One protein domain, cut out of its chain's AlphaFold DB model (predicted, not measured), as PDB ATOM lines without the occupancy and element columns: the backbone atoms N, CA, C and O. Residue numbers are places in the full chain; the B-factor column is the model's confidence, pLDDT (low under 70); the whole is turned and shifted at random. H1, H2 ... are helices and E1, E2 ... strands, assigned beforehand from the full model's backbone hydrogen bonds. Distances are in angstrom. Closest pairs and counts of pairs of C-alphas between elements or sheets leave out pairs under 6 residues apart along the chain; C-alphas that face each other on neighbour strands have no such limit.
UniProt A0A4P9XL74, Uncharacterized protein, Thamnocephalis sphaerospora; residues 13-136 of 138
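AT A GLANCE: This is residues 13 to 136 of the 138 residues of an uncharacterized protein of Thamnocephalis sphaerospora (UniProt A0A4P9XL74). Three antiparallel sheets are strung along one long axis: the hairpin E1 E2 at one end, a strongly twisted sheet of four strands, E3 to E6, in the middle, and the small sheet E7 E8 E9 at the other end. H1 packs over one face of the four-stranded sheet and bridges the space towards the small sheet, while H2 only grazes the four-stranded sheet. The printed part has 124 residues, with two named helices and nine named strands in the order E1 E2 E3 E4 E5 E6 H1 H2 E7 E8 E9, a mixed class. The whole is loose, with a radius of gyration of the C-alphas of 17.5 A, and only just elongated, spanning 57 by 37 by 26 A.

HOW THE PARTS SIT: The largest sheet runs E3, residues 36 to 42, E4, 47 to 52, E5, 56 to 60, and E6, 66 to 70, a meander, each strand the antiparallel neighbour of the one before. In the hairpin E3 and E4, N 40 and O 49 are 2.8 A apart; in E4 and E5, N 50 and O 57 are 2.8 A apart; in E5 and E6, N 67 and O 58 are 2.8 A apart. H1, residues 72 to 81, is on this sheet at a height of 10.3 A, over E4 and only just over E3 and E5, with three C-alphas falling on each of these two. It runs slantwise to the strands, at 52 degrees to E4 on the local plane. The closest C-alphas of E5 and H1 are those of Tyr 56 and Leu 72, 6.4 A. H2, residues 87 to 92, only grazes this sheet and is apart from H1. E7, residues 116 to 119, E8, 122 to 126, and E9, 131 to 135, form a second meander; N 117 and O 124 are 2.8 A apart, N 123 and O 134 2.9 A. The closest C-alphas of H1 and E7 are those of Ser 81 and Ile 118, 7.3 A. E1, residues 13 to 20, and E2, 23 to 32, form a hairpin with N 16 and O 27 2.8 A apart; E2 is apart from E3. Of O i to N i+4 pairs, H1 has 4 of 6 within hydrogen-bond range and H2 0 of 2, with 3 of 3 O i to N i+3 pairs in H2.

IN THESE COORDINATES: E1 begins at C-alpha 13, (60.443, -18.383, -44.803), and is 20.2 A long; E2 is 27.1 A. E3 is 16.8 A, E4 15.8 A and H1 14.0 A, from C-alpha 72 at (54.228, -35.264, -30.769). E9 ends at C-alpha 135, (39.892, -19.937, -19.478).

THE WHOLE: The C-alphas farthest apart, those of Glu 21 and Asp 129, are 57.4 A apart. The printed part has no cut. The link from H2 to E7, residues 93 to 115, is long. Mean pLDDT of the printed part is 77.8; 42 residues are under 70, among them 85 to 103.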
ATOM      1  N   ILE A  13      60.186 -19.824 -44.745       93.38
ATOM      2  CA  ILE A  13      60.443 -18.383 -44.803       93.38
ATOM      3  C   ILE A  13      59.260 -17.657 -44.173       93.38
ATOM      4  O   ILE A  13      58.115 -17.885 -44.564       93.38
ATOM      5  N   VAL A  14      59.539 -16.756 -43.232       92.44
ATOM      6  CA  VAL A  14      58.536 -15.845 -42.676       92.44
ATOM      7  C   VAL A  14      58.764 -14.447 -43.223       92.44
ATOM      8  O   VAL A  14      59.873 -13.909 -43.200       92.44
ATOM      9  N   MET A  15      57.680 -13.871 -43.736       93.69
ATOM     10  CA  MET A  15      57.638 -12.540 -44.323       93.69
ATOM     11  C   MET A  15      56.783 -11.631 -43.443       93.69
ATOM     12  O   MET A  15      55.707 -12.020 -42.996       93.69
ATOM     13  N   SER A  16      57.246 -10.405 -43.251       92.25
ATOM     14  CA  SER A  16      56.499  -9.317 -42.627       92.25
ATOM     15  C   SER A  16      55.947  -8.382 -43.704       92.25
ATOM     16  O   SER A  16      56.580  -8.174 -44.742       92.25
ATOM     17  N   VAL A  17      54.755  -7.835 -43.471       94.06
ATOM     18  CA  VAL A  17      54.177  -6.765 -44.294       94.06
ATOM     19  C   VAL A  17      54.564  -5.442 -43.643       94.06
ATOM     20  O   VAL A  17      54.214  -5.212 -42.487       94.06
ATOM     21  N   VAL A  18      55.280  -4.584 -44.362       95.12
ATOM     22  CA  VAL A  18      55.741  -3.284 -43.855       95.12
ATOM     23  C   VAL A  18      55.349  -2.163 -44.816       95.12
ATOM     24  O   VAL A  18      55.226  -2.385 -46.019       95.12
ATOM     25  N   ASP A  19      55.117  -0.967 -44.275       95.94
ATOM     26  CA  ASP A  19      54.942   0.257 -45.064       95.94
ATOM     27  C   ASP A  19      56.308   0.938 -45.192       95.94
ATOM     28  O   ASP A  19      56.881   1.399 -44.200       95.94
ATOM     29  N   GLU A  20      56.856   0.941 -46.403       93.88
ATOM     30  CA  GLU A  20      58.112   1.598 -46.742       93.88
ATOM     31  C   GLU A  20      57.825   2.674 -47.796       93.88
ATOM     32  O   GLU A  20      57.365   2.390 -48.899       93.88
ATOM     33  N   GLU A  21      58.075   3.936 -47.433       93.25
ATOM     34  CA  GLU A  21      57.917   5.098 -48.322       93.25
ATOM     35  C   GLU A  21      56.505   5.255 -48.931       93.25
ATOM     36  O   GLU A  21      56.339   5.809 -50.019       93.25
ATOM     37  N   GLY A  22      55.463   4.810 -48.219       93.81
ATOM     38  CA  GLY A  22      54.078   4.870 -48.690       93.81
ATOM     39  C   GLY A  22      53.693   3.713 -49.614       93.81
ATOM     40  O   GLY A  22      52.636   3.764 -50.249       93.81
ATOM     41  N   ALA A  23      54.533   2.679 -49.705       93.69
ATOM     42  CA  ALA A  23      54.243   1.429 -50.384       93.69
ATOM     43  C   ALA A  23      54.220   0.263 -49.384       93.69
ATOM     44  O   ALA A  23      55.108   0.108 -48.550       93.69
ATOM     45  N   VAL A  24      53.215  -0.605 -49.510       95.44
ATOM     46  CA  VAL A  24      53.145  -1.853 -48.742       95.44
ATOM     47  C   VAL A  24      54.043  -2.891 -49.411       95.44
ATOM     48  O   VAL A  24      53.763  -3.321 -50.533       95.44
ATOM     49  N   VAL A  25      55.109  -3.306 -48.727       96.31
ATOM     50  CA  VAL A  25      56.084  -4.285 -49.223       96.31
ATOM     51  C   VAL A  25      56.179  -5.503 -48.302       96.31
ATOM     52  O   VAL A  25      55.882  -5.437 -47.109       96.31
ATOM     53  N   LEU A  26      56.584  -6.642 -48.872       96.12
ATOM     54  CA  LEU A  26      56.891  -7.860 -48.123       96.12
ATOM     55  C   LEU A  26      58.388  -7.927 -47.847       96.12
ATOM     56  O   LEU A  26      59.197  -7.882 -48.775       96.12
ATOM     57  N   ARG A  27      58.750  -8.089 -46.579       95.00
ATOM     58  CA  ARG A  27      60.137  -8.190 -46.139       95.00
ATOM     59  C   ARG A  27      60.369  -9.495 -45.406       95.00
ATOM     60  O   ARG A  27      59.688  -9.784 -44.423       95.00
ATOM     61  N   GLN A  28      61.367 -10.254 -45.850       94.94
ATOM     62  CA  GLN A  28      61.793 -11.453 -45.137       94.94
ATOM     63  C   GLN A  28      62.259 -11.080 -43.732       94.94
ATOM     64  O   GLN A  28      63.141 -10.237 -43.562       94.94
ATOM     65  N   GLN A  29      61.653 -11.722 -42.741       93.88
ATOM     66  CA  GLN A  29      61.975 -11.534 -41.333       93.88
ATOM     67  C   GLN A  29      63.034 -12.549 -40.905       93.88
ATOM     68  O   GLN A  29      64.071 -12.174 -40.364       93.88
ATOM     69  N   TRP A  30      62.809 -13.824 -41.222       95.31
ATOM     70  CA  TRP A  30      63.749 -14.913 -40.975       95.31
ATOM     71  C   TRP A  30      63.441 -16.108 -41.886       95.31
ATOM     72  O   TRP A  30      62.387 -16.180 -42.524       95.31
ATOM     73  N   SER A  31      64.386 -17.042 -41.968       94.38
ATOM     74  CA  SER A  31      64.249 -18.269 -42.752       94.38
ATOM     75  C   SER A  31      64.996 -19.430 -42.105       94.38
ATOM     76  O   SER A  31      66.062 -19.214 -41.532       94.38
ATOM     77  N   HIS A  32      64.484 -20.647 -42.281       91.00
ATOM     78  CA  HIS A  32      65.102 -21.892 -41.823       91.00
ATOM     79  C   HIS A  32      65.127 -22.947 -42.926       91.00
ATOM     80  O   HIS A  32      64.268 -22.973 -43.807       91.00
ATOM     81  N   CYS A  33      66.116 -23.835 -42.851       90.75
ATOM     82  CA  CYS A  33      66.196 -25.032 -43.681       90.75
ATOM     83  C   CYS A  33      65.809 -26.245 -42.827       90.75
ATOM     84  O   CYS A  33      66.632 -26.773 -42.086       90.75
ATOM     85  N   VAL A  34      64.542 -26.641 -42.920       86.19
ATOM     86  CA  VAL A  34      63.913 -27.752 -42.185       86.19
ATOM     87  C   VAL A  34      63.154 -28.684 -43.138       86.19
ATOM     88  O   VAL A  34      62.579 -28.237 -44.132       86.19
ATOM     89  N   GLU A  35      63.119 -29.984 -42.865       86.94
ATOM     90  CA  GLU A  35      62.327 -30.921 -43.673       86.94
ATOM     91  C   GLU A  35      60.851 -30.868 -43.254       86.94
ATOM     92  O   GLU A  35      60.440 -31.523 -42.304       86.94
ATOM     93  N   LEU A  36      60.057 -30.052 -43.954       86.94
ATOM     94  CA  LEU A  36      58.667 -29.739 -43.601       86.94
ATOM     95  C   LEU A  36      57.668 -30.781 -44.109       86.94
ATOM     96  O   LEU A  36      57.632 -31.082 -45.303       86.94
ATOM     97  N   GLN A  37      56.764 -31.207 -43.231       88.44
ATOM     98  CA  GLN A  37      55.500 -31.847 -43.601       88.44
ATOM     99  C   GLN A  37      54.327 -30.866 -43.512       88.44
ATOM    100  O   GLN A  37      53.528 -30.775 -44.446       88.44
ATOM    101  N   ALA A  38      54.242 -30.095 -42.424       87.06
ATOM    102  CA  ALA A  38      53.189 -29.104 -42.220       87.06
ATOM    103  C   ALA A  38      53.655 -27.923 -41.359       87.06
ATOM    104  O   ALA A  38      54.630 -27.998 -40.612       87.06
ATOM    105  N   VAL A  39      52.914 -26.818 -41.454       87.69
ATOM    106  CA  VAL A  39      53.119 -25.607 -40.653       87.69
ATOM    107  C   VAL A  39      51.791 -25.203 -40.028       87.69
ATOM    108  O   VAL A  39      50.788 -25.062 -40.727       87.69
ATOM    109  N   MET A  40      51.783 -24.998 -38.713       86.06
ATOM    110  CA  MET A  40      50.595 -24.662 -37.933       86.06
ATOM    111  C   MET A  40      50.854 -23.390 -37.112       86.06
ATOM    112  O   MET A  40      51.671 -23.410 -36.185       86.06
ATOM    113  N   PRO A  41      50.192 -22.266 -37.432       84.12
ATOM    114  CA  PRO A  41      50.368 -21.029 -36.687       84.12
ATOM    115  C   PRO A  41      49.643 -21.074 -35.340       84.12
ATOM    116  O   PRO A  41      48.495 -21.507 -35.240       84.12
ATOM    117  N   VAL A  42      50.290 -20.531 -34.312       80.25
ATOM    118  CA  VAL A  42      49.742 -20.335 -32.967       80.25
ATOM    119  C   VAL A  42      49.633 -18.837 -32.707       80.25
ATOM    120  O   VAL A  42      50.482 -18.212 -32.062       80.25
ATOM    121  N   LEU A  43      48.581 -18.239 -33.264       75.56
ATOM    122  CA  LEU A  43      48.441 -16.782 -33.338       75.56
ATOM    123  C   LEU A  43      48.375 -16.107 -31.960       75.56
ATOM    124  O   LEU A  43      48.943 -15.033 -31.801       75.56
ATOM    125  N   SER A  44      47.762 -16.738 -30.948       72.19
ATOM    126  CA  SER A  44      47.689 -16.169 -29.586       72.19
ATOM    127  C   SER A  44      49.041 -15.913 -28.944       72.19
ATOM    128  O   SER A  44      49.149 -15.058 -28.070       72.19
ATOM    129  N   HIS A  45      50.056 -16.672 -29.345       75.62
ATOM    130  CA  HIS A  45      51.361 -16.666 -28.694       75.62
ATOM    131  C   HIS A  45      52.473 -16.178 -29.609       75.62
ATOM    132  O   HIS A  45      53.628 -16.141 -29.188       75.62
ATOM    133  N   ASN A  46      52.122 -15.793 -30.838       83.44
ATOM    134  CA  ASN A  46      53.077 -15.451 -31.874       83.44
ATOM    135  C   ASN A  46      54.099 -16.584 -32.113       83.44
ATOM    136  O   ASN A  46      55.303 -16.351 -32.200       83.44
ATOM    137  N   LEU A  47      53.619 -17.834 -32.155       85.06
ATOM    138  CA  LEU A  47      54.449 -19.025 -32.363       85.06
ATOM    139  C   LEU A  47      54.043 -19.770 -33.634       85.06
ATOM    140  O   LEU A  47      52.930 -19.621 -34.140       85.06
ATOM    141  N   LEU A  48      54.952 -20.603 -34.119       88.12
ATOM    142  CA  LEU A  48      54.782 -21.439 -35.292       88.12
ATOM    143  C   LEU A  48      55.197 -22.866 -34.948       88.12
ATOM    144  O   LEU A  48      56.352 -23.107 -34.602       88.12
ATOM    145  N   VAL A  49      54.267 -23.810 -35.035       86.25
ATOM    146  CA  VAL A  49      54.595 -25.234 -34.957       86.25
ATOM    147  C   VAL A  49      54.928 -25.715 -36.359       86.25
ATOM    148  O   VAL A  49      54.173 -25.494 -37.306       86.25
ATOM    149  N   VAL A  50      56.061 -26.383 -36.477       87.88
ATOM    150  CA  VAL A  50      56.550 -27.013 -37.692       87.88
ATOM    151  C   VAL A  50      56.543 -28.515 -37.457       87.88
ATOM    152  O   VAL A  50      57.189 -28.998 -36.532       87.88
ATOM    153  N   GLU A  51      55.769 -29.230 -38.265       87.19
ATOM    154  CA  GLU A  51      55.803 -30.688 -38.333       87.19
ATOM    155  C   GLU A  51      56.935 -31.089 -39.275       87.19
ATOM    156  O   GLU A  51      56.895 -30.777 -40.470       87.19
ATOM    157  N   GLU A  52      57.950 -31.741 -38.722       85.81
ATOM    158  CA  GLU A  52      59.068 -32.326 -39.454       85.81
ATOM    159  C   GLU A  52      58.841 -33.831 -39.632       85.81
ATOM    160  O   GLU A  52      57.920 -34.412 -39.061       85.81
ATOM    161  N   VAL A  53      59.679 -34.495 -40.428       82.38
ATOM    162  CA  VAL A  53      59.509 -35.928 -40.732       82.38
ATOM    163  C   VAL A  53      59.508 -36.813 -39.477       82.38
ATOM    164  O   VAL A  53      58.791 -37.815 -39.439       82.38
ATOM    165  N   GLU A  54      60.292 -36.455 -38.458       78.56
ATOM    166  CA  GLU A  54      60.486 -37.272 -37.253       78.56
ATOM    167  C   GLU A  54      60.054 -36.586 -35.947       78.56
ATOM    168  O   GLU A  54      59.956 -37.254 -34.914       78.56
ATOM    169  N   ASP A  55      59.808 -35.274 -35.958       80.56
ATOM    170  CA  ASP A  55      59.549 -34.495 -34.741       80.56
ATOM    171  C   ASP A  55      58.726 -33.232 -35.036       80.56
ATOM    172  O   ASP A  55      58.390 -32.930 -36.180       80.56
ATOM    173  N   TYR A  56      58.411 -32.475 -33.987       82.81
ATOM    174  CA  TYR A  56      57.821 -31.150 -34.100       82.81
ATOM    175  C   TYR A  56      58.730 -30.099 -33.474       82.81
ATOM    176  O   TYR A  56      59.169 -30.207 -32.321       82.81
ATOM    177  N   SER A  57      58.922 -29.016 -34.215       84.25
ATOM    178  CA  SER A  57      59.683 -27.854 -33.776       84.25
ATOM    179  C   SER A  57      58.759 -26.672 -33.544       84.25
ATOM    180  O   SER A  57      57.882 -26.366 -34.351       84.25
ATOM    181  N   LEU A  58      58.954 -25.981 -32.425       84.00
ATOM    182  CA  LEU A  58      58.231 -24.753 -32.111       84.00
ATOM    183  C   LEU A  58      59.141 -23.550 -32.332       84.00
ATOM    184  O   LEU A  58      60.136 -23.387 -31.625       84.00
ATOM    185  N   PHE A  59      58.767 -22.686 -33.266       87.75
ATOM    186  CA  PHE A  59      59.478 -21.459 -33.591       87.75
ATOM    187  C   PHE A  59      58.737 -20.231 -33.061       87.75
ATOM    188  O   PHE A  59      57.509 -20.156 -33.072       87.75
ATOM    189  N   SER A  60      59.496 -19.242 -32.612       87.06
ATOM    190  CA  SER A  60      59.023 -17.878 -32.393       87.06
ATOM    191  C   SER A  60      58.756 -17.203 -33.741       87.06
ATOM    192  O   SER A  60      59.633 -17.196 -34.604       87.06
ATOM    193  N   MET A  61      57.573 -16.612 -33.944       89.06
ATOM    194  CA  MET A  61      57.302 -15.848 -35.171       89.06
ATOM    195  C   MET A  61      58.053 -14.507 -35.205       89.06
ATOM    196  O   MET A  61      58.303 -13.997 -36.294       89.06
ATOM    197  N   ASP A  62      58.486 -13.979 -34.053       89.81
ATOM    198  CA  ASP A  62      59.213 -12.702 -33.958       89.81
ATOM    199  C   ASP A  62      60.621 -12.751 -34.565       89.81
ATOM    200  O   ASP A  62      61.064 -11.810 -35.219       89.81
ATOM    201  N   ASP A  63      61.356 -13.831 -34.330       90.94
ATOM    202  CA  ASP A  63      62.788 -13.903 -34.648       90.94
ATOM    203  C   ASP A  63      63.214 -15.258 -35.220       90.94
ATOM    204  O   ASP A  63      64.388 -15.461 -35.528       90.94
ATOM    205  N   GLY A  64      62.274 -16.193 -35.372       91.00
ATOM    206  CA  GLY A  64      62.554 -17.533 -35.860       91.00
ATOM    207  C   GLY A  64      63.336 -18.368 -34.861       91.00
ATOM    208  O   GLY A  64      63.851 -19.416 -35.234       91.00
ATOM    209  N   THR A  65      63.479 -17.955 -33.601       89.44
ATOM    210  CA  THR A  65      64.178 -18.790 -32.622       89.44
ATOM    211  C   THR A  65      63.393 -20.072 -32.367       89.44
ATOM    212  O   THR A  65      62.196 -20.047 -32.075       89.44
ATOM    213  N   GLN A  66      64.073 -21.211 -32.482       87.69
ATOM    214  CA  GLN A  66      63.517 -22.498 -32.090       87.69
ATOM    215  C   GLN A  66      63.463 -22.549 -30.564       87.69
ATOM    216  O   GLN A  66      64.495 -22.530 -29.891       87.69
ATOM    217  N   LEU A  67      62.255 -22.565 -30.012       78.12
ATOM    218  CA  LEU A  67      62.034 -22.558 -28.571       78.12
ATOM    219  C   LEU A  67      62.224 -23.957 -27.987       78.12
ATOM    220  O   LEU A  67      62.897 -24.110 -26.969       78.12
ATOM    221  N   HIS A  68      61.639 -24.975 -28.627       71.38
ATOM    222  CA  HIS A  68      61.638 -26.347 -28.126       71.38
ATOM    223  C   HIS A  68      61.492 -27.379 -29.254       71.38
ATOM    224  O   HIS A  68      60.758 -27.144 -30.214       71.38
ATOM    225  N   ASN A  69      62.111 -28.547 -29.056       67.94
ATOM    226  CA  ASN A  69      61.751 -29.794 -29.740       67.94
ATOM    227  C   ASN A  69      60.725 -30.483 -28.851       67.94
ATOM    228  O   ASN A  69      61.033 -30.816 -27.696       67.94
ATOM    229  N   ILE A  70      59.497 -30.620 -29.329       63.94
ATOM    230  CA  ILE A  70      58.397 -31.128 -28.521       63.94
ATOM    231  C   ILE A  70      57.962 -32.446 -29.127       63.94
ATOM    232  O   ILE A  70      57.498 -32.483 -30.259       63.94
ATOM    233  N   GLN A  71      58.035 -33.511 -28.330       61.91
ATOM    234  CA  GLN A  71      57.471 -34.785 -28.752       61.91
ATOM    235  C   GLN A  71      55.994 -34.610 -29.132       61.91
ATOM    236  O   GLN A  71      55.237 -33.924 -28.444       61.91
ATOM    237  N   LEU A  72      55.577 -35.293 -30.195       56.88
ATOM    238  CA  LEU A  72      54.228 -35.264 -30.769       56.88
ATOM    239  C   LEU A  72      53.085 -35.384 -29.737       56.88
ATOM    240  O   LEU A  72      52.037 -34.762 -29.892       56.88
ATOM    241  N   ALA A  73      53.267 -36.177 -28.676       59.50
ATOM    242  CA  ALA A  73      52.196 -36.510 -27.733       59.50
ATOM    243  C   ALA A  73      51.580 -35.286 -27.009       59.50
ATOM    244  O   ALA A  73      50.356 -35.134 -27.054       59.50
ATOM    245  N   PRO A  74      52.355 -34.391 -26.363       62.34
ATOM    246  CA  PRO A  74      51.816 -33.147 -25.804       62.34
ATOM    247  C   PRO A  74      51.301 -32.149 -26.851       62.34
ATOM    248  O   PRO A  74      50.288 -31.494 -26.603       62.34
ATOM    249  N   LEU A  75      51.942 -32.059 -28.021       65.31
ATOM    250  CA  LEU A  75      51.536 -31.133 -29.086       65.31
ATOM    251  C   LEU A  75      50.203 -31.511 -29.726       65.31
ATOM    252  O   LEU A  75      49.419 -30.620 -30.036       65.31
ATOM    253  N   GLY A  76      49.917 -32.808 -29.872       66.00
ATOM    254  CA  GLY A  76      48.662 -33.276 -30.453       66.00
ATOM    255  C   GLY A  76      47.453 -32.681 -29.735       66.00
ATOM    256  O   GLY A  76      46.558 -32.143 -30.377       66.00
ATOM    257  N   CYS A  77      47.453 -32.668 -28.398       66.94
ATOM    258  CA  CYS A  77      46.357 -32.053 -27.651       66.94
ATOM    259  C   CYS A  77      46.190 -30.566 -27.968       66.94
ATOM    260  O   CYS A  77      45.057 -30.125 -28.126       66.94
ATOM    261  N   TRP A  78      47.275 -29.801 -28.076       72.38
ATOM    262  CA  TRP A  78      47.207 -28.367 -28.376       72.38
ATOM    263  C   TRP A  78      46.786 -28.094 -29.812       72.38
ATOM    264  O   TRP A  78      45.926 -27.252 -30.035       72.38
ATOM    265  N   ILE A  79      47.317 -28.852 -30.771       66.94
ATOM    266  CA  ILE A  79      46.968 -28.734 -32.189       66.94
ATOM    267  C   ILE A  79      45.477 -29.023 -32.388       66.94
ATOM    268  O   ILE A  79      44.768 -28.216 -32.983       66.94
ATOM    269  N   TYR A  80      44.974 -30.134 -31.842       66.56
ATOM    270  CA  TYR A  80      43.567 -30.512 -32.012       66.56
ATOM    271  C   TYR A  80      42.601 -29.649 -31.197       66.56
ATOM    272  O   TYR A  80      41.443 -29.510 -31.582       66.56
ATOM    273  N   SER A  81      43.049 -29.086 -30.071       65.38
ATOM    274  CA  SER A  81      42.218 -28.199 -29.252       65.38
ATOM    275  C   SER A  81      42.376 -26.725 -29.587       65.38
ATOM    276  O   SER A  81      41.637 -25.937 -29.032       65.38
ATOM    277  N   GLY A  82      43.348 -26.298 -30.392       67.38
ATOM    278  CA  GLY A  82      43.680 -24.875 -30.540       67.38
ATOM    279  C   GLY A  82      44.024 -24.151 -29.224       67.38
ATOM    280  O   GLY A  82      44.164 -22.928 -29.226       67.38
ATOM    281  N   LEU A  83      44.151 -24.877 -28.105       69.69
ATOM    282  CA  LEU A  83      44.433 -24.336 -26.783       69.69
ATOM    283  C   LEU A  83      45.917 -24.478 -26.505       69.69
ATOM    284  O   LEU A  83      46.419 -25.565 -26.210       69.69
ATOM    285  N   TYR A  84      46.611 -23.355 -26.579       71.00
ATOM    286  CA  TYR A  84      48.034 -23.288 -26.307       71.00
ATOM    287  C   TYR A  84      48.251 -22.676 -24.917       71.00
ATOM    288  O   TYR A  84      47.627 -21.658 -24.612       71.00
ATOM    289  N   PRO A  85      49.112 -23.267 -24.065       65.44
ATOM    290  CA  PRO A  85      49.438 -22.690 -22.766       65.44
ATOM    291  C   PRO A  85      50.031 -21.289 -22.924       65.44
ATOM    292  O   PRO A  85      50.614 -20.970 -23.959       65.44
ATOM    293  N   GLN A  86      49.995 -20.478 -21.872       67.19
ATOM    294  CA  GLN A  86      50.710 -19.206 -21.877       67.19
ATOM    295  C   GLN A  86      52.225 -19.361 -22.021       67.19
ATOM    296  O   GLN A  86      52.805 -20.318 -21.508       67.19
ATOM    297  N   LYS A  87      52.897 -18.352 -22.607       63.88
ATOM    298  CA  LYS A  87      54.372 -18.265 -22.768       63.88
ATOM    299  C   LYS A  87      55.155 -18.605 -21.485       63.88
ATOM    300  O   LYS A  87      56.228 -19.200 -21.558       63.88
ATOM    301  N   SER A  88      54.626 -18.232 -20.321       62.47
ATOM    302  CA  SER A  88      55.163 -18.556 -18.990       62.47
ATOM    303  C   SER A  88      55.181 -20.067 -18.721       62.47
ATOM    304  O   SER A  88      56.197 -20.598 -18.269       62.47
ATOM    305  N   CYS A  89      54.102 -20.770 -19.065       64.25
ATOM    306  CA  CYS A  89      53.970 -22.217 -18.935       64.25
ATOM    307  C   CYS A  89      54.917 -22.972 -19.870       64.25
ATOM    308  O   CYS A  89      55.483 -23.976 -19.449       64.25
ATOM    309  N   TRP A  90      55.160 -22.480 -21.093       64.94
ATOM    310  CA  TRP A  90      56.114 -23.108 -22.025       64.94
ATOM    311  C   TRP A  90      57.516 -23.210 -21.438       64.94
ATOM    312  O   TRP A  90      58.135 -24.266 -21.499       64.94
ATOM    313  N   LYS A  91      57.997 -22.141 -20.796       60.59
ATOM    314  CA  LYS A  91      59.321 -22.141 -20.156       60.59
ATOM    315  C   LYS A  91      59.421 -23.126 -18.990       60.59
ATOM    316  O   LYS A  91      60.517 -23.581 -18.676       60.59
ATOM    317  N   ALA A  92      58.301 -23.405 -18.326       59.88
ATOM    318  CA  ALA A  92      58.227 -24.295 -17.171       59.88
ATOM    319  C   ALA A  92      57.907 -25.753 -17.544       59.88
ATOM    320  O   ALA A  92      58.047 -26.642 -16.703       59.88
ATOM    321  N   LEU A  93      57.479 -26.013 -18.784       63.69
ATOM    322  CA  LEU A  93      57.171 -27.351 -19.272       63.69
ATOM    323  C   LEU A  93      58.463 -28.163 -19.373       63.69
ATOM    324  O   LEU A  93      59.315 -27.936 -20.232       63.69
ATOM    325  N   ALA A  94      58.612 -29.132 -18.470       63.84
ATOM    326  CA  ALA A  94      59.722 -30.066 -18.529       63.84
ATOM    327  C   ALA A  94      59.673 -30.844 -19.850       63.84
ATOM    328  O   ALA A  94      58.596 -31.195 -20.348       63.84
ATOM    329  N   LYS A  95      60.853 -31.152 -20.397       62.69
ATOM    330  CA  LYS A  95      60.988 -32.004 -21.581       62.69
ATOM    331  C   LYS A  95      60.202 -33.306 -21.362       62.69
ATOM    332  O   LYS A  95      60.390 -33.964 -20.342       62.69
ATOM    333  N   ASN A  96      59.343 -33.663 -22.320       63.06
ATOM    334  CA  ASN A  96      58.455 -34.840 -22.299       63.06
ATOM    335  C   ASN A  96      57.264 -34.776 -21.323       63.06
ATOM    336  O   ASN A  96      56.681 -35.812 -21.000       63.06
ATOM    337  N   THR A  97      56.872 -33.593 -20.849       65.00
ATOM    338  CA  THR A  97      55.613 -33.470 -20.100       65.00
ATOM    339  C   THR A  97      54.442 -33.755 -21.033       65.00
ATOM    340  O   THR A  97      54.280 -33.075 -22.041       65.00
ATOM    341  N   VAL A  98      53.619 -34.747 -20.699       65.31
ATOM    342  CA  VAL A  98      52.377 -35.026 -21.427       65.31
ATOM    343  C   VAL A  98      51.324 -34.029 -20.962       65.31
ATOM    344  O   VAL A  98      50.957 -34.008 -19.787       65.31
ATOM    345  N   TRP A  99      50.843 -33.189 -21.878       66.31
ATOM    346  CA  TRP A  99      49.709 -32.324 -21.593       66.31
ATOM    347  C   TRP A  99      48.436 -33.166 -21.552       66.31
ATOM    348  O   TRP A  99      48.087 -33.834 -22.526       66.31
ATOM    349  N   ASN A 100      47.732 -33.135 -20.421       67.50
ATOM    350  CA  ASN A 100      46.426 -33.767 -20.331       67.50
ATOM    351  C   ASN A 100      45.442 -32.951 -21.155       67.50
ATOM    352  O   ASN A 100      45.194 -31.784 -20.853       67.50
ATOM    353  N   SER A 101      44.891 -33.574 -22.195       68.88
ATOM    354  CA  SER A 101      43.860 -32.941 -23.002       68.88
ATOM    355  C   SER A 101      42.759 -32.392 -22.097       68.88
ATOM    356  O   SER A 101      42.215 -33.142 -21.284       68.88
ATOM    357  N   PRO A 102      42.327 -31.139 -22.266       66.38
ATOM    358  CA  PRO A 102      41.098 -30.709 -21.618       66.38
ATOM    359  C   PRO A 102      39.905 -31.542 -22.104       66.38
ATOM    360  O   PRO A 102      38.926 -31.710 -21.378       66.38
ATOM    361  N   PHE A 103      40.031 -32.210 -23.263       67.50
ATOM    362  CA  PHE A 103      39.095 -33.224 -23.748       67.50
ATOM    363  C   PHE A 103      39.030 -34.528 -22.937       67.50
ATOM    364  O   PHE A 103      38.054 -35.269 -23.064       67.50
ATOM    365  N   SER A 104      39.978 -34.792 -22.037       71.00
ATOM    366  CA  SER A 104      39.961 -35.985 -21.182       71.00
ATOM    367  C   SER A 104      39.513 -35.722 -19.743       71.00
ATOM    368  O   SER A 104      39.388 -36.676 -18.978       71.00
ATOM    369  N   ASN A 105      39.217 -34.472 -19.360       72.50
ATOM    370  CA  ASN A 105      38.787 -34.156 -17.997       72.50
ATOM    371  C   ASN A 105      37.391 -34.755 -17.685       72.50
ATOM    372  O   ASN A 105      36.392 -34.313 -18.265       72.50
ATOM    373  N   PRO A 106      37.281 -35.729 -16.755       74.00
ATOM    374  CA  PRO A 106      36.010 -36.375 -16.428       74.00
ATOM    375  C   PRO A 106      35.035 -35.445 -15.695       74.00
ATOM    376  O   PRO A 106      33.829 -35.694 -15.706       74.00
ATOM    377  N   ALA A 107      35.522 -34.355 -15.091       74.62
ATOM    378  CA  ALA A 107      34.674 -33.371 -14.421       74.62
ATOM    379  C   ALA A 107      33.730 -32.647 -15.395       74.62
ATOM    380  O   ALA A 107      32.692 -32.144 -14.972       74.62
ATOM    381  N   LEU A 108      34.053 -32.635 -16.692       67.81
ATOM    382  CA  LEU A 108      33.315 -31.877 -17.701       67.81
ATOM    383  C   LEU A 108      32.016 -32.538 -18.170       67.81
ATOM    384  O   LEU A 108      31.282 -31.915 -18.929       67.81
ATOM    385  N   LYS A 109      31.721 -33.780 -17.740       71.62
ATOM    386  CA  LYS A 109      30.482 -34.528 -18.058       71.62
ATOM    387  C   LYS A 109      29.996 -34.340 -19.508       71.62
ATOM    388  O   LYS A 109      28.805 -34.147 -19.756       71.62
ATOM    389  N   ARG A 110      30.921 -34.365 -20.471       66.75
ATOM    390  CA  ARG A 110      30.603 -34.093 -21.876       66.75
ATOM    391  C   ARG A 110      29.649 -35.132 -22.444       66.75
ATOM    392  O   ARG A 110      29.822 -36.333 -22.238       66.75
ATOM    393  N   THR A 111      28.684 -34.661 -23.220       64.75
ATOM    394  CA  THR A 111      27.911 -35.500 -24.132       64.75
ATOM    395  C   THR A 111      28.684 -35.647 -25.442       64.75
ATOM    396  O   THR A 111      29.422 -34.757 -25.850       64.75
ATOM    397  N   VAL A 112      28.522 -36.781 -26.128       58.97
ATOM    398  CA  VAL A 112      29.273 -37.140 -27.355       58.97
ATOM    399  C   VAL A 112      29.058 -36.138 -28.515       58.97
ATOM    400  O   VAL A 112      29.755 -36.198 -29.521       58.97
ATOM    401  N   GLN A 113      28.109 -35.208 -28.378       58.81
ATOM    402  CA  GLN A 113      27.713 -34.224 -29.391       58.81
ATOM    403  C   GLN A 113      27.894 -32.764 -28.954       58.81
ATOM    404  O   GLN A 113      27.391 -31.879 -29.641       58.81
ATOM    405  N   SER A 114      28.565 -32.483 -27.831       63.22
ATOM    406  CA  SER A 114      28.756 -31.096 -27.394       63.22
ATOM    407  C   SER A 114      29.524 -30.314 -28.463       63.22
ATOM    408  O   SER A 114      30.709 -30.578 -28.692       63.22
ATOM    409  N   LEU A 115      28.841 -29.370 -29.115       64.12
ATOM    410  CA  LEU A 115      29.492 -28.344 -29.917       64.12
ATOM    411  C   LEU A 115      30.403 -27.548 -28.981       64.12
ATOM    412  O   LEU A 115      30.028 -27.233 -27.847       64.12
ATOM    413  N   PHE A 116      31.614 -27.270 -29.443       71.25
ATOM    414  CA  PHE A 116      32.551 -26.429 -28.724       71.25
ATOM    415  C   PHE A 116      32.993 -25.285 -29.626       71.25
ATOM    416  O   PHE A 116      33.197 -25.460 -30.829       71.25
ATOM    417  N   GLU A 117      33.152 -24.116 -29.024       76.44
ATOM    418  CA  GLU A 117      33.821 -22.980 -29.635       76.44
ATOM    419  C   GLU A 117      35.182 -22.822 -28.977       76.44
ATOM    420  O   GLU A 117      35.321 -22.853 -27.753       76.44
ATOM    421  N   ILE A 118      36.206 -22.679 -29.809       71.81
ATOM    422  CA  ILE A 118      37.576 -22.504 -29.350       71.81
ATOM    423  C   ILE A 118      37.995 -21.090 -29.688       71.81
ATOM    424  O   ILE A 118      37.964 -20.667 -30.842       71.81
ATOM    425  N   THR A 119      38.415 -20.375 -28.661       72.06
ATOM    426  CA  THR A 119      39.142 -19.122 -28.783       72.06
ATOM    427  C   THR A 119      40.604 -19.368 -28.411       72.06
ATOM    428  O   THR A 119      40.919 -20.371 -27.767       72.06
ATOM    429  N   PRO A 120      41.527 -18.466 -28.774       68.75
ATOM    430  CA  PRO A 120      42.953 -18.701 -28.559       68.75
ATOM    431  C   PRO A 120      43.377 -18.868 -27.088       68.75
ATOM    432  O   PRO A 120      44.497 -19.305 -26.825       68.75
ATOM    433  N   ASN A 121      42.511 -18.481 -26.152       70.69
ATOM    434  CA  ASN A 121      42.735 -18.505 -24.711       70.69
ATOM    435  C   ASN A 121      41.579 -19.130 -23.918       70.69
ATOM    436  O   ASN A 121      41.682 -19.219 -22.702       70.69
ATOM    437  N   ALA A 122      40.492 -19.549 -24.559       75.12
ATOM    438  CA  ALA A 122      39.374 -20.164 -23.862       75.12
ATOM    439  C   ALA A 122      38.637 -21.173 -24.736       75.12
ATOM    440  O   ALA A 122      38.506 -20.989 -25.946       75.12
ATOM    441  N   MET A 123      38.095 -22.206 -24.106       78.44
ATOM    442  CA  MET A 123      37.174 -23.138 -24.740       78.44
ATOM    443  C   MET A 123      35.797 -22.982 -24.119       78.44
ATOM    444  O   MET A 123      35.654 -23.017 -22.898       78.44
ATOM    445  N   VAL A 124      34.793 -22.837 -24.972       80.94
ATOM    446  CA  VAL A 124      33.388 -22.818 -24.584       80.94
ATOM    447  C   VAL A 124      32.762 -24.120 -25.046       80.94
ATOM    448  O   VAL A 124      32.887 -24.488 -26.212       80.94
ATOM    449  N   PHE A 125      32.087 -24.830 -24.153       81.69
ATOM    450  CA  PHE A 125      31.308 -26.008 -24.521       81.69
ATOM    451  C   PHE A 125      30.013 -26.078 -23.728       81.69
ATOM    452  O   PHE A 125      29.907 -25.604 -22.593       81.69
ATOM    453  N   GLU A 126      29.021 -26.698 -24.352       79.31
ATOM    454  CA  GLU A 126      27.728 -26.942 -23.737       79.31
ATOM    455  C   GLU A 126      27.732 -28.293 -23.011       79.31
ATOM    456  O   GLU A 126      28.164 -29.321 -23.538       79.31
ATOM    457  N   THR A 127      27.254 -28.284 -21.773       79.88
ATOM    458  CA  THR A 127      26.961 -29.484 -20.982       79.88
ATOM    459  C   THR A 127      25.449 -29.628 -20.830       79.88
ATOM    460  O   THR A 127      24.705 -28.710 -21.161       79.88
ATOM    461  N   LEU A 128      24.976 -30.756 -20.289       80.12
ATOM    462  CA  LEU A 128      23.540 -30.959 -20.039       80.12
ATOM    463  C   LEU A 128      22.908 -29.859 -19.169       80.12
ATOM    464  O   LEU A 128      21.731 -29.557 -19.340       80.12
ATOM    465  N   ASP A 129      23.689 -29.273 -18.257       83.69
ATOM    466  CA  ASP A 129      23.174 -28.394 -17.205       83.69
ATOM    467  C   ASP A 129      23.668 -26.938 -17.327       83.69
ATOM    468  O   ASP A 129      23.135 -26.051 -16.660       83.69
ATOM    469  N   ALA A 130      24.706 -26.673 -18.130       84.31
ATOM    470  CA  ALA A 130      25.367 -25.368 -18.184       84.31
ATOM    471  C   ALA A 130      26.221 -25.156 -19.443       84.31
ATOM    472  O   ALA A 130      26.710 -26.107 -20.051       84.31
ATOM    473  N   HIS A 131      26.494 -23.886 -19.748       82.88
ATOM    474  CA  HIS A 131      27.615 -23.498 -20.602       82.88
ATOM    475  C   HIS A 131      28.865 -23.376 -19.730       82.88
ATOM    476  O   HIS A 131      28.837 -22.695 -18.701       82.88
ATOM    477  N   VAL A 132      29.948 -24.039 -20.123       81.69
ATOM    478  CA  VAL A 132      31.218 -24.020 -19.394       81.69
ATOM    479  C   VAL A 132      32.251 -23.291 -20.235       81.69
ATOM    480  O   VAL A 132      32.382 -23.551 -21.429       81.69
ATOM    481  N   ILE A 133      32.972 -22.376 -19.590       82.44
ATOM    482  CA  ILE A 133      34.108 -21.667 -20.171       82.44
ATOM    483  C   ILE A 133      35.345 -22.105 -19.397       82.44
ATOM    484  O   ILE A 133      35.449 -21.854 -18.196       82.44
ATOM    485  N   GLU A 134      36.270 -22.763 -20.082       76.94
ATOM    486  CA  GLU A 134      37.612 -22.998 -19.563       76.94
ATOM    487  C   GLU A 134      38.525 -21.898 -20.085       76.94
ATOM    488  O   GLU A 134      38.784 -21.829 -21.285       76.94
ATOM    489  N   ASP A 135      38.975 -21.031 -19.182       76.94
ATOM    490  CA  ASP A 135      39.892 -19.937 -19.478       76.94
ATOM    491  C   ASP A 135      41.336 -20.356 -19.165       76.94
ATOM    492  O   ASP A 135      41.659 -20.787 -18.056       76.94
ATOM    493  N   TYR A 136      42.202 -20.223 -20.163       68.94
ATOM    494  CA  TYR A 136      43.620 -20.570 -20.142       68.94
ATOM    495  C   TYR A 136      44.520 -19.325 -20.090       68.94
ATOM    496  O   TYR A 136      45.738 -19.437 -20.230       68.94
TER     497      TYR A 136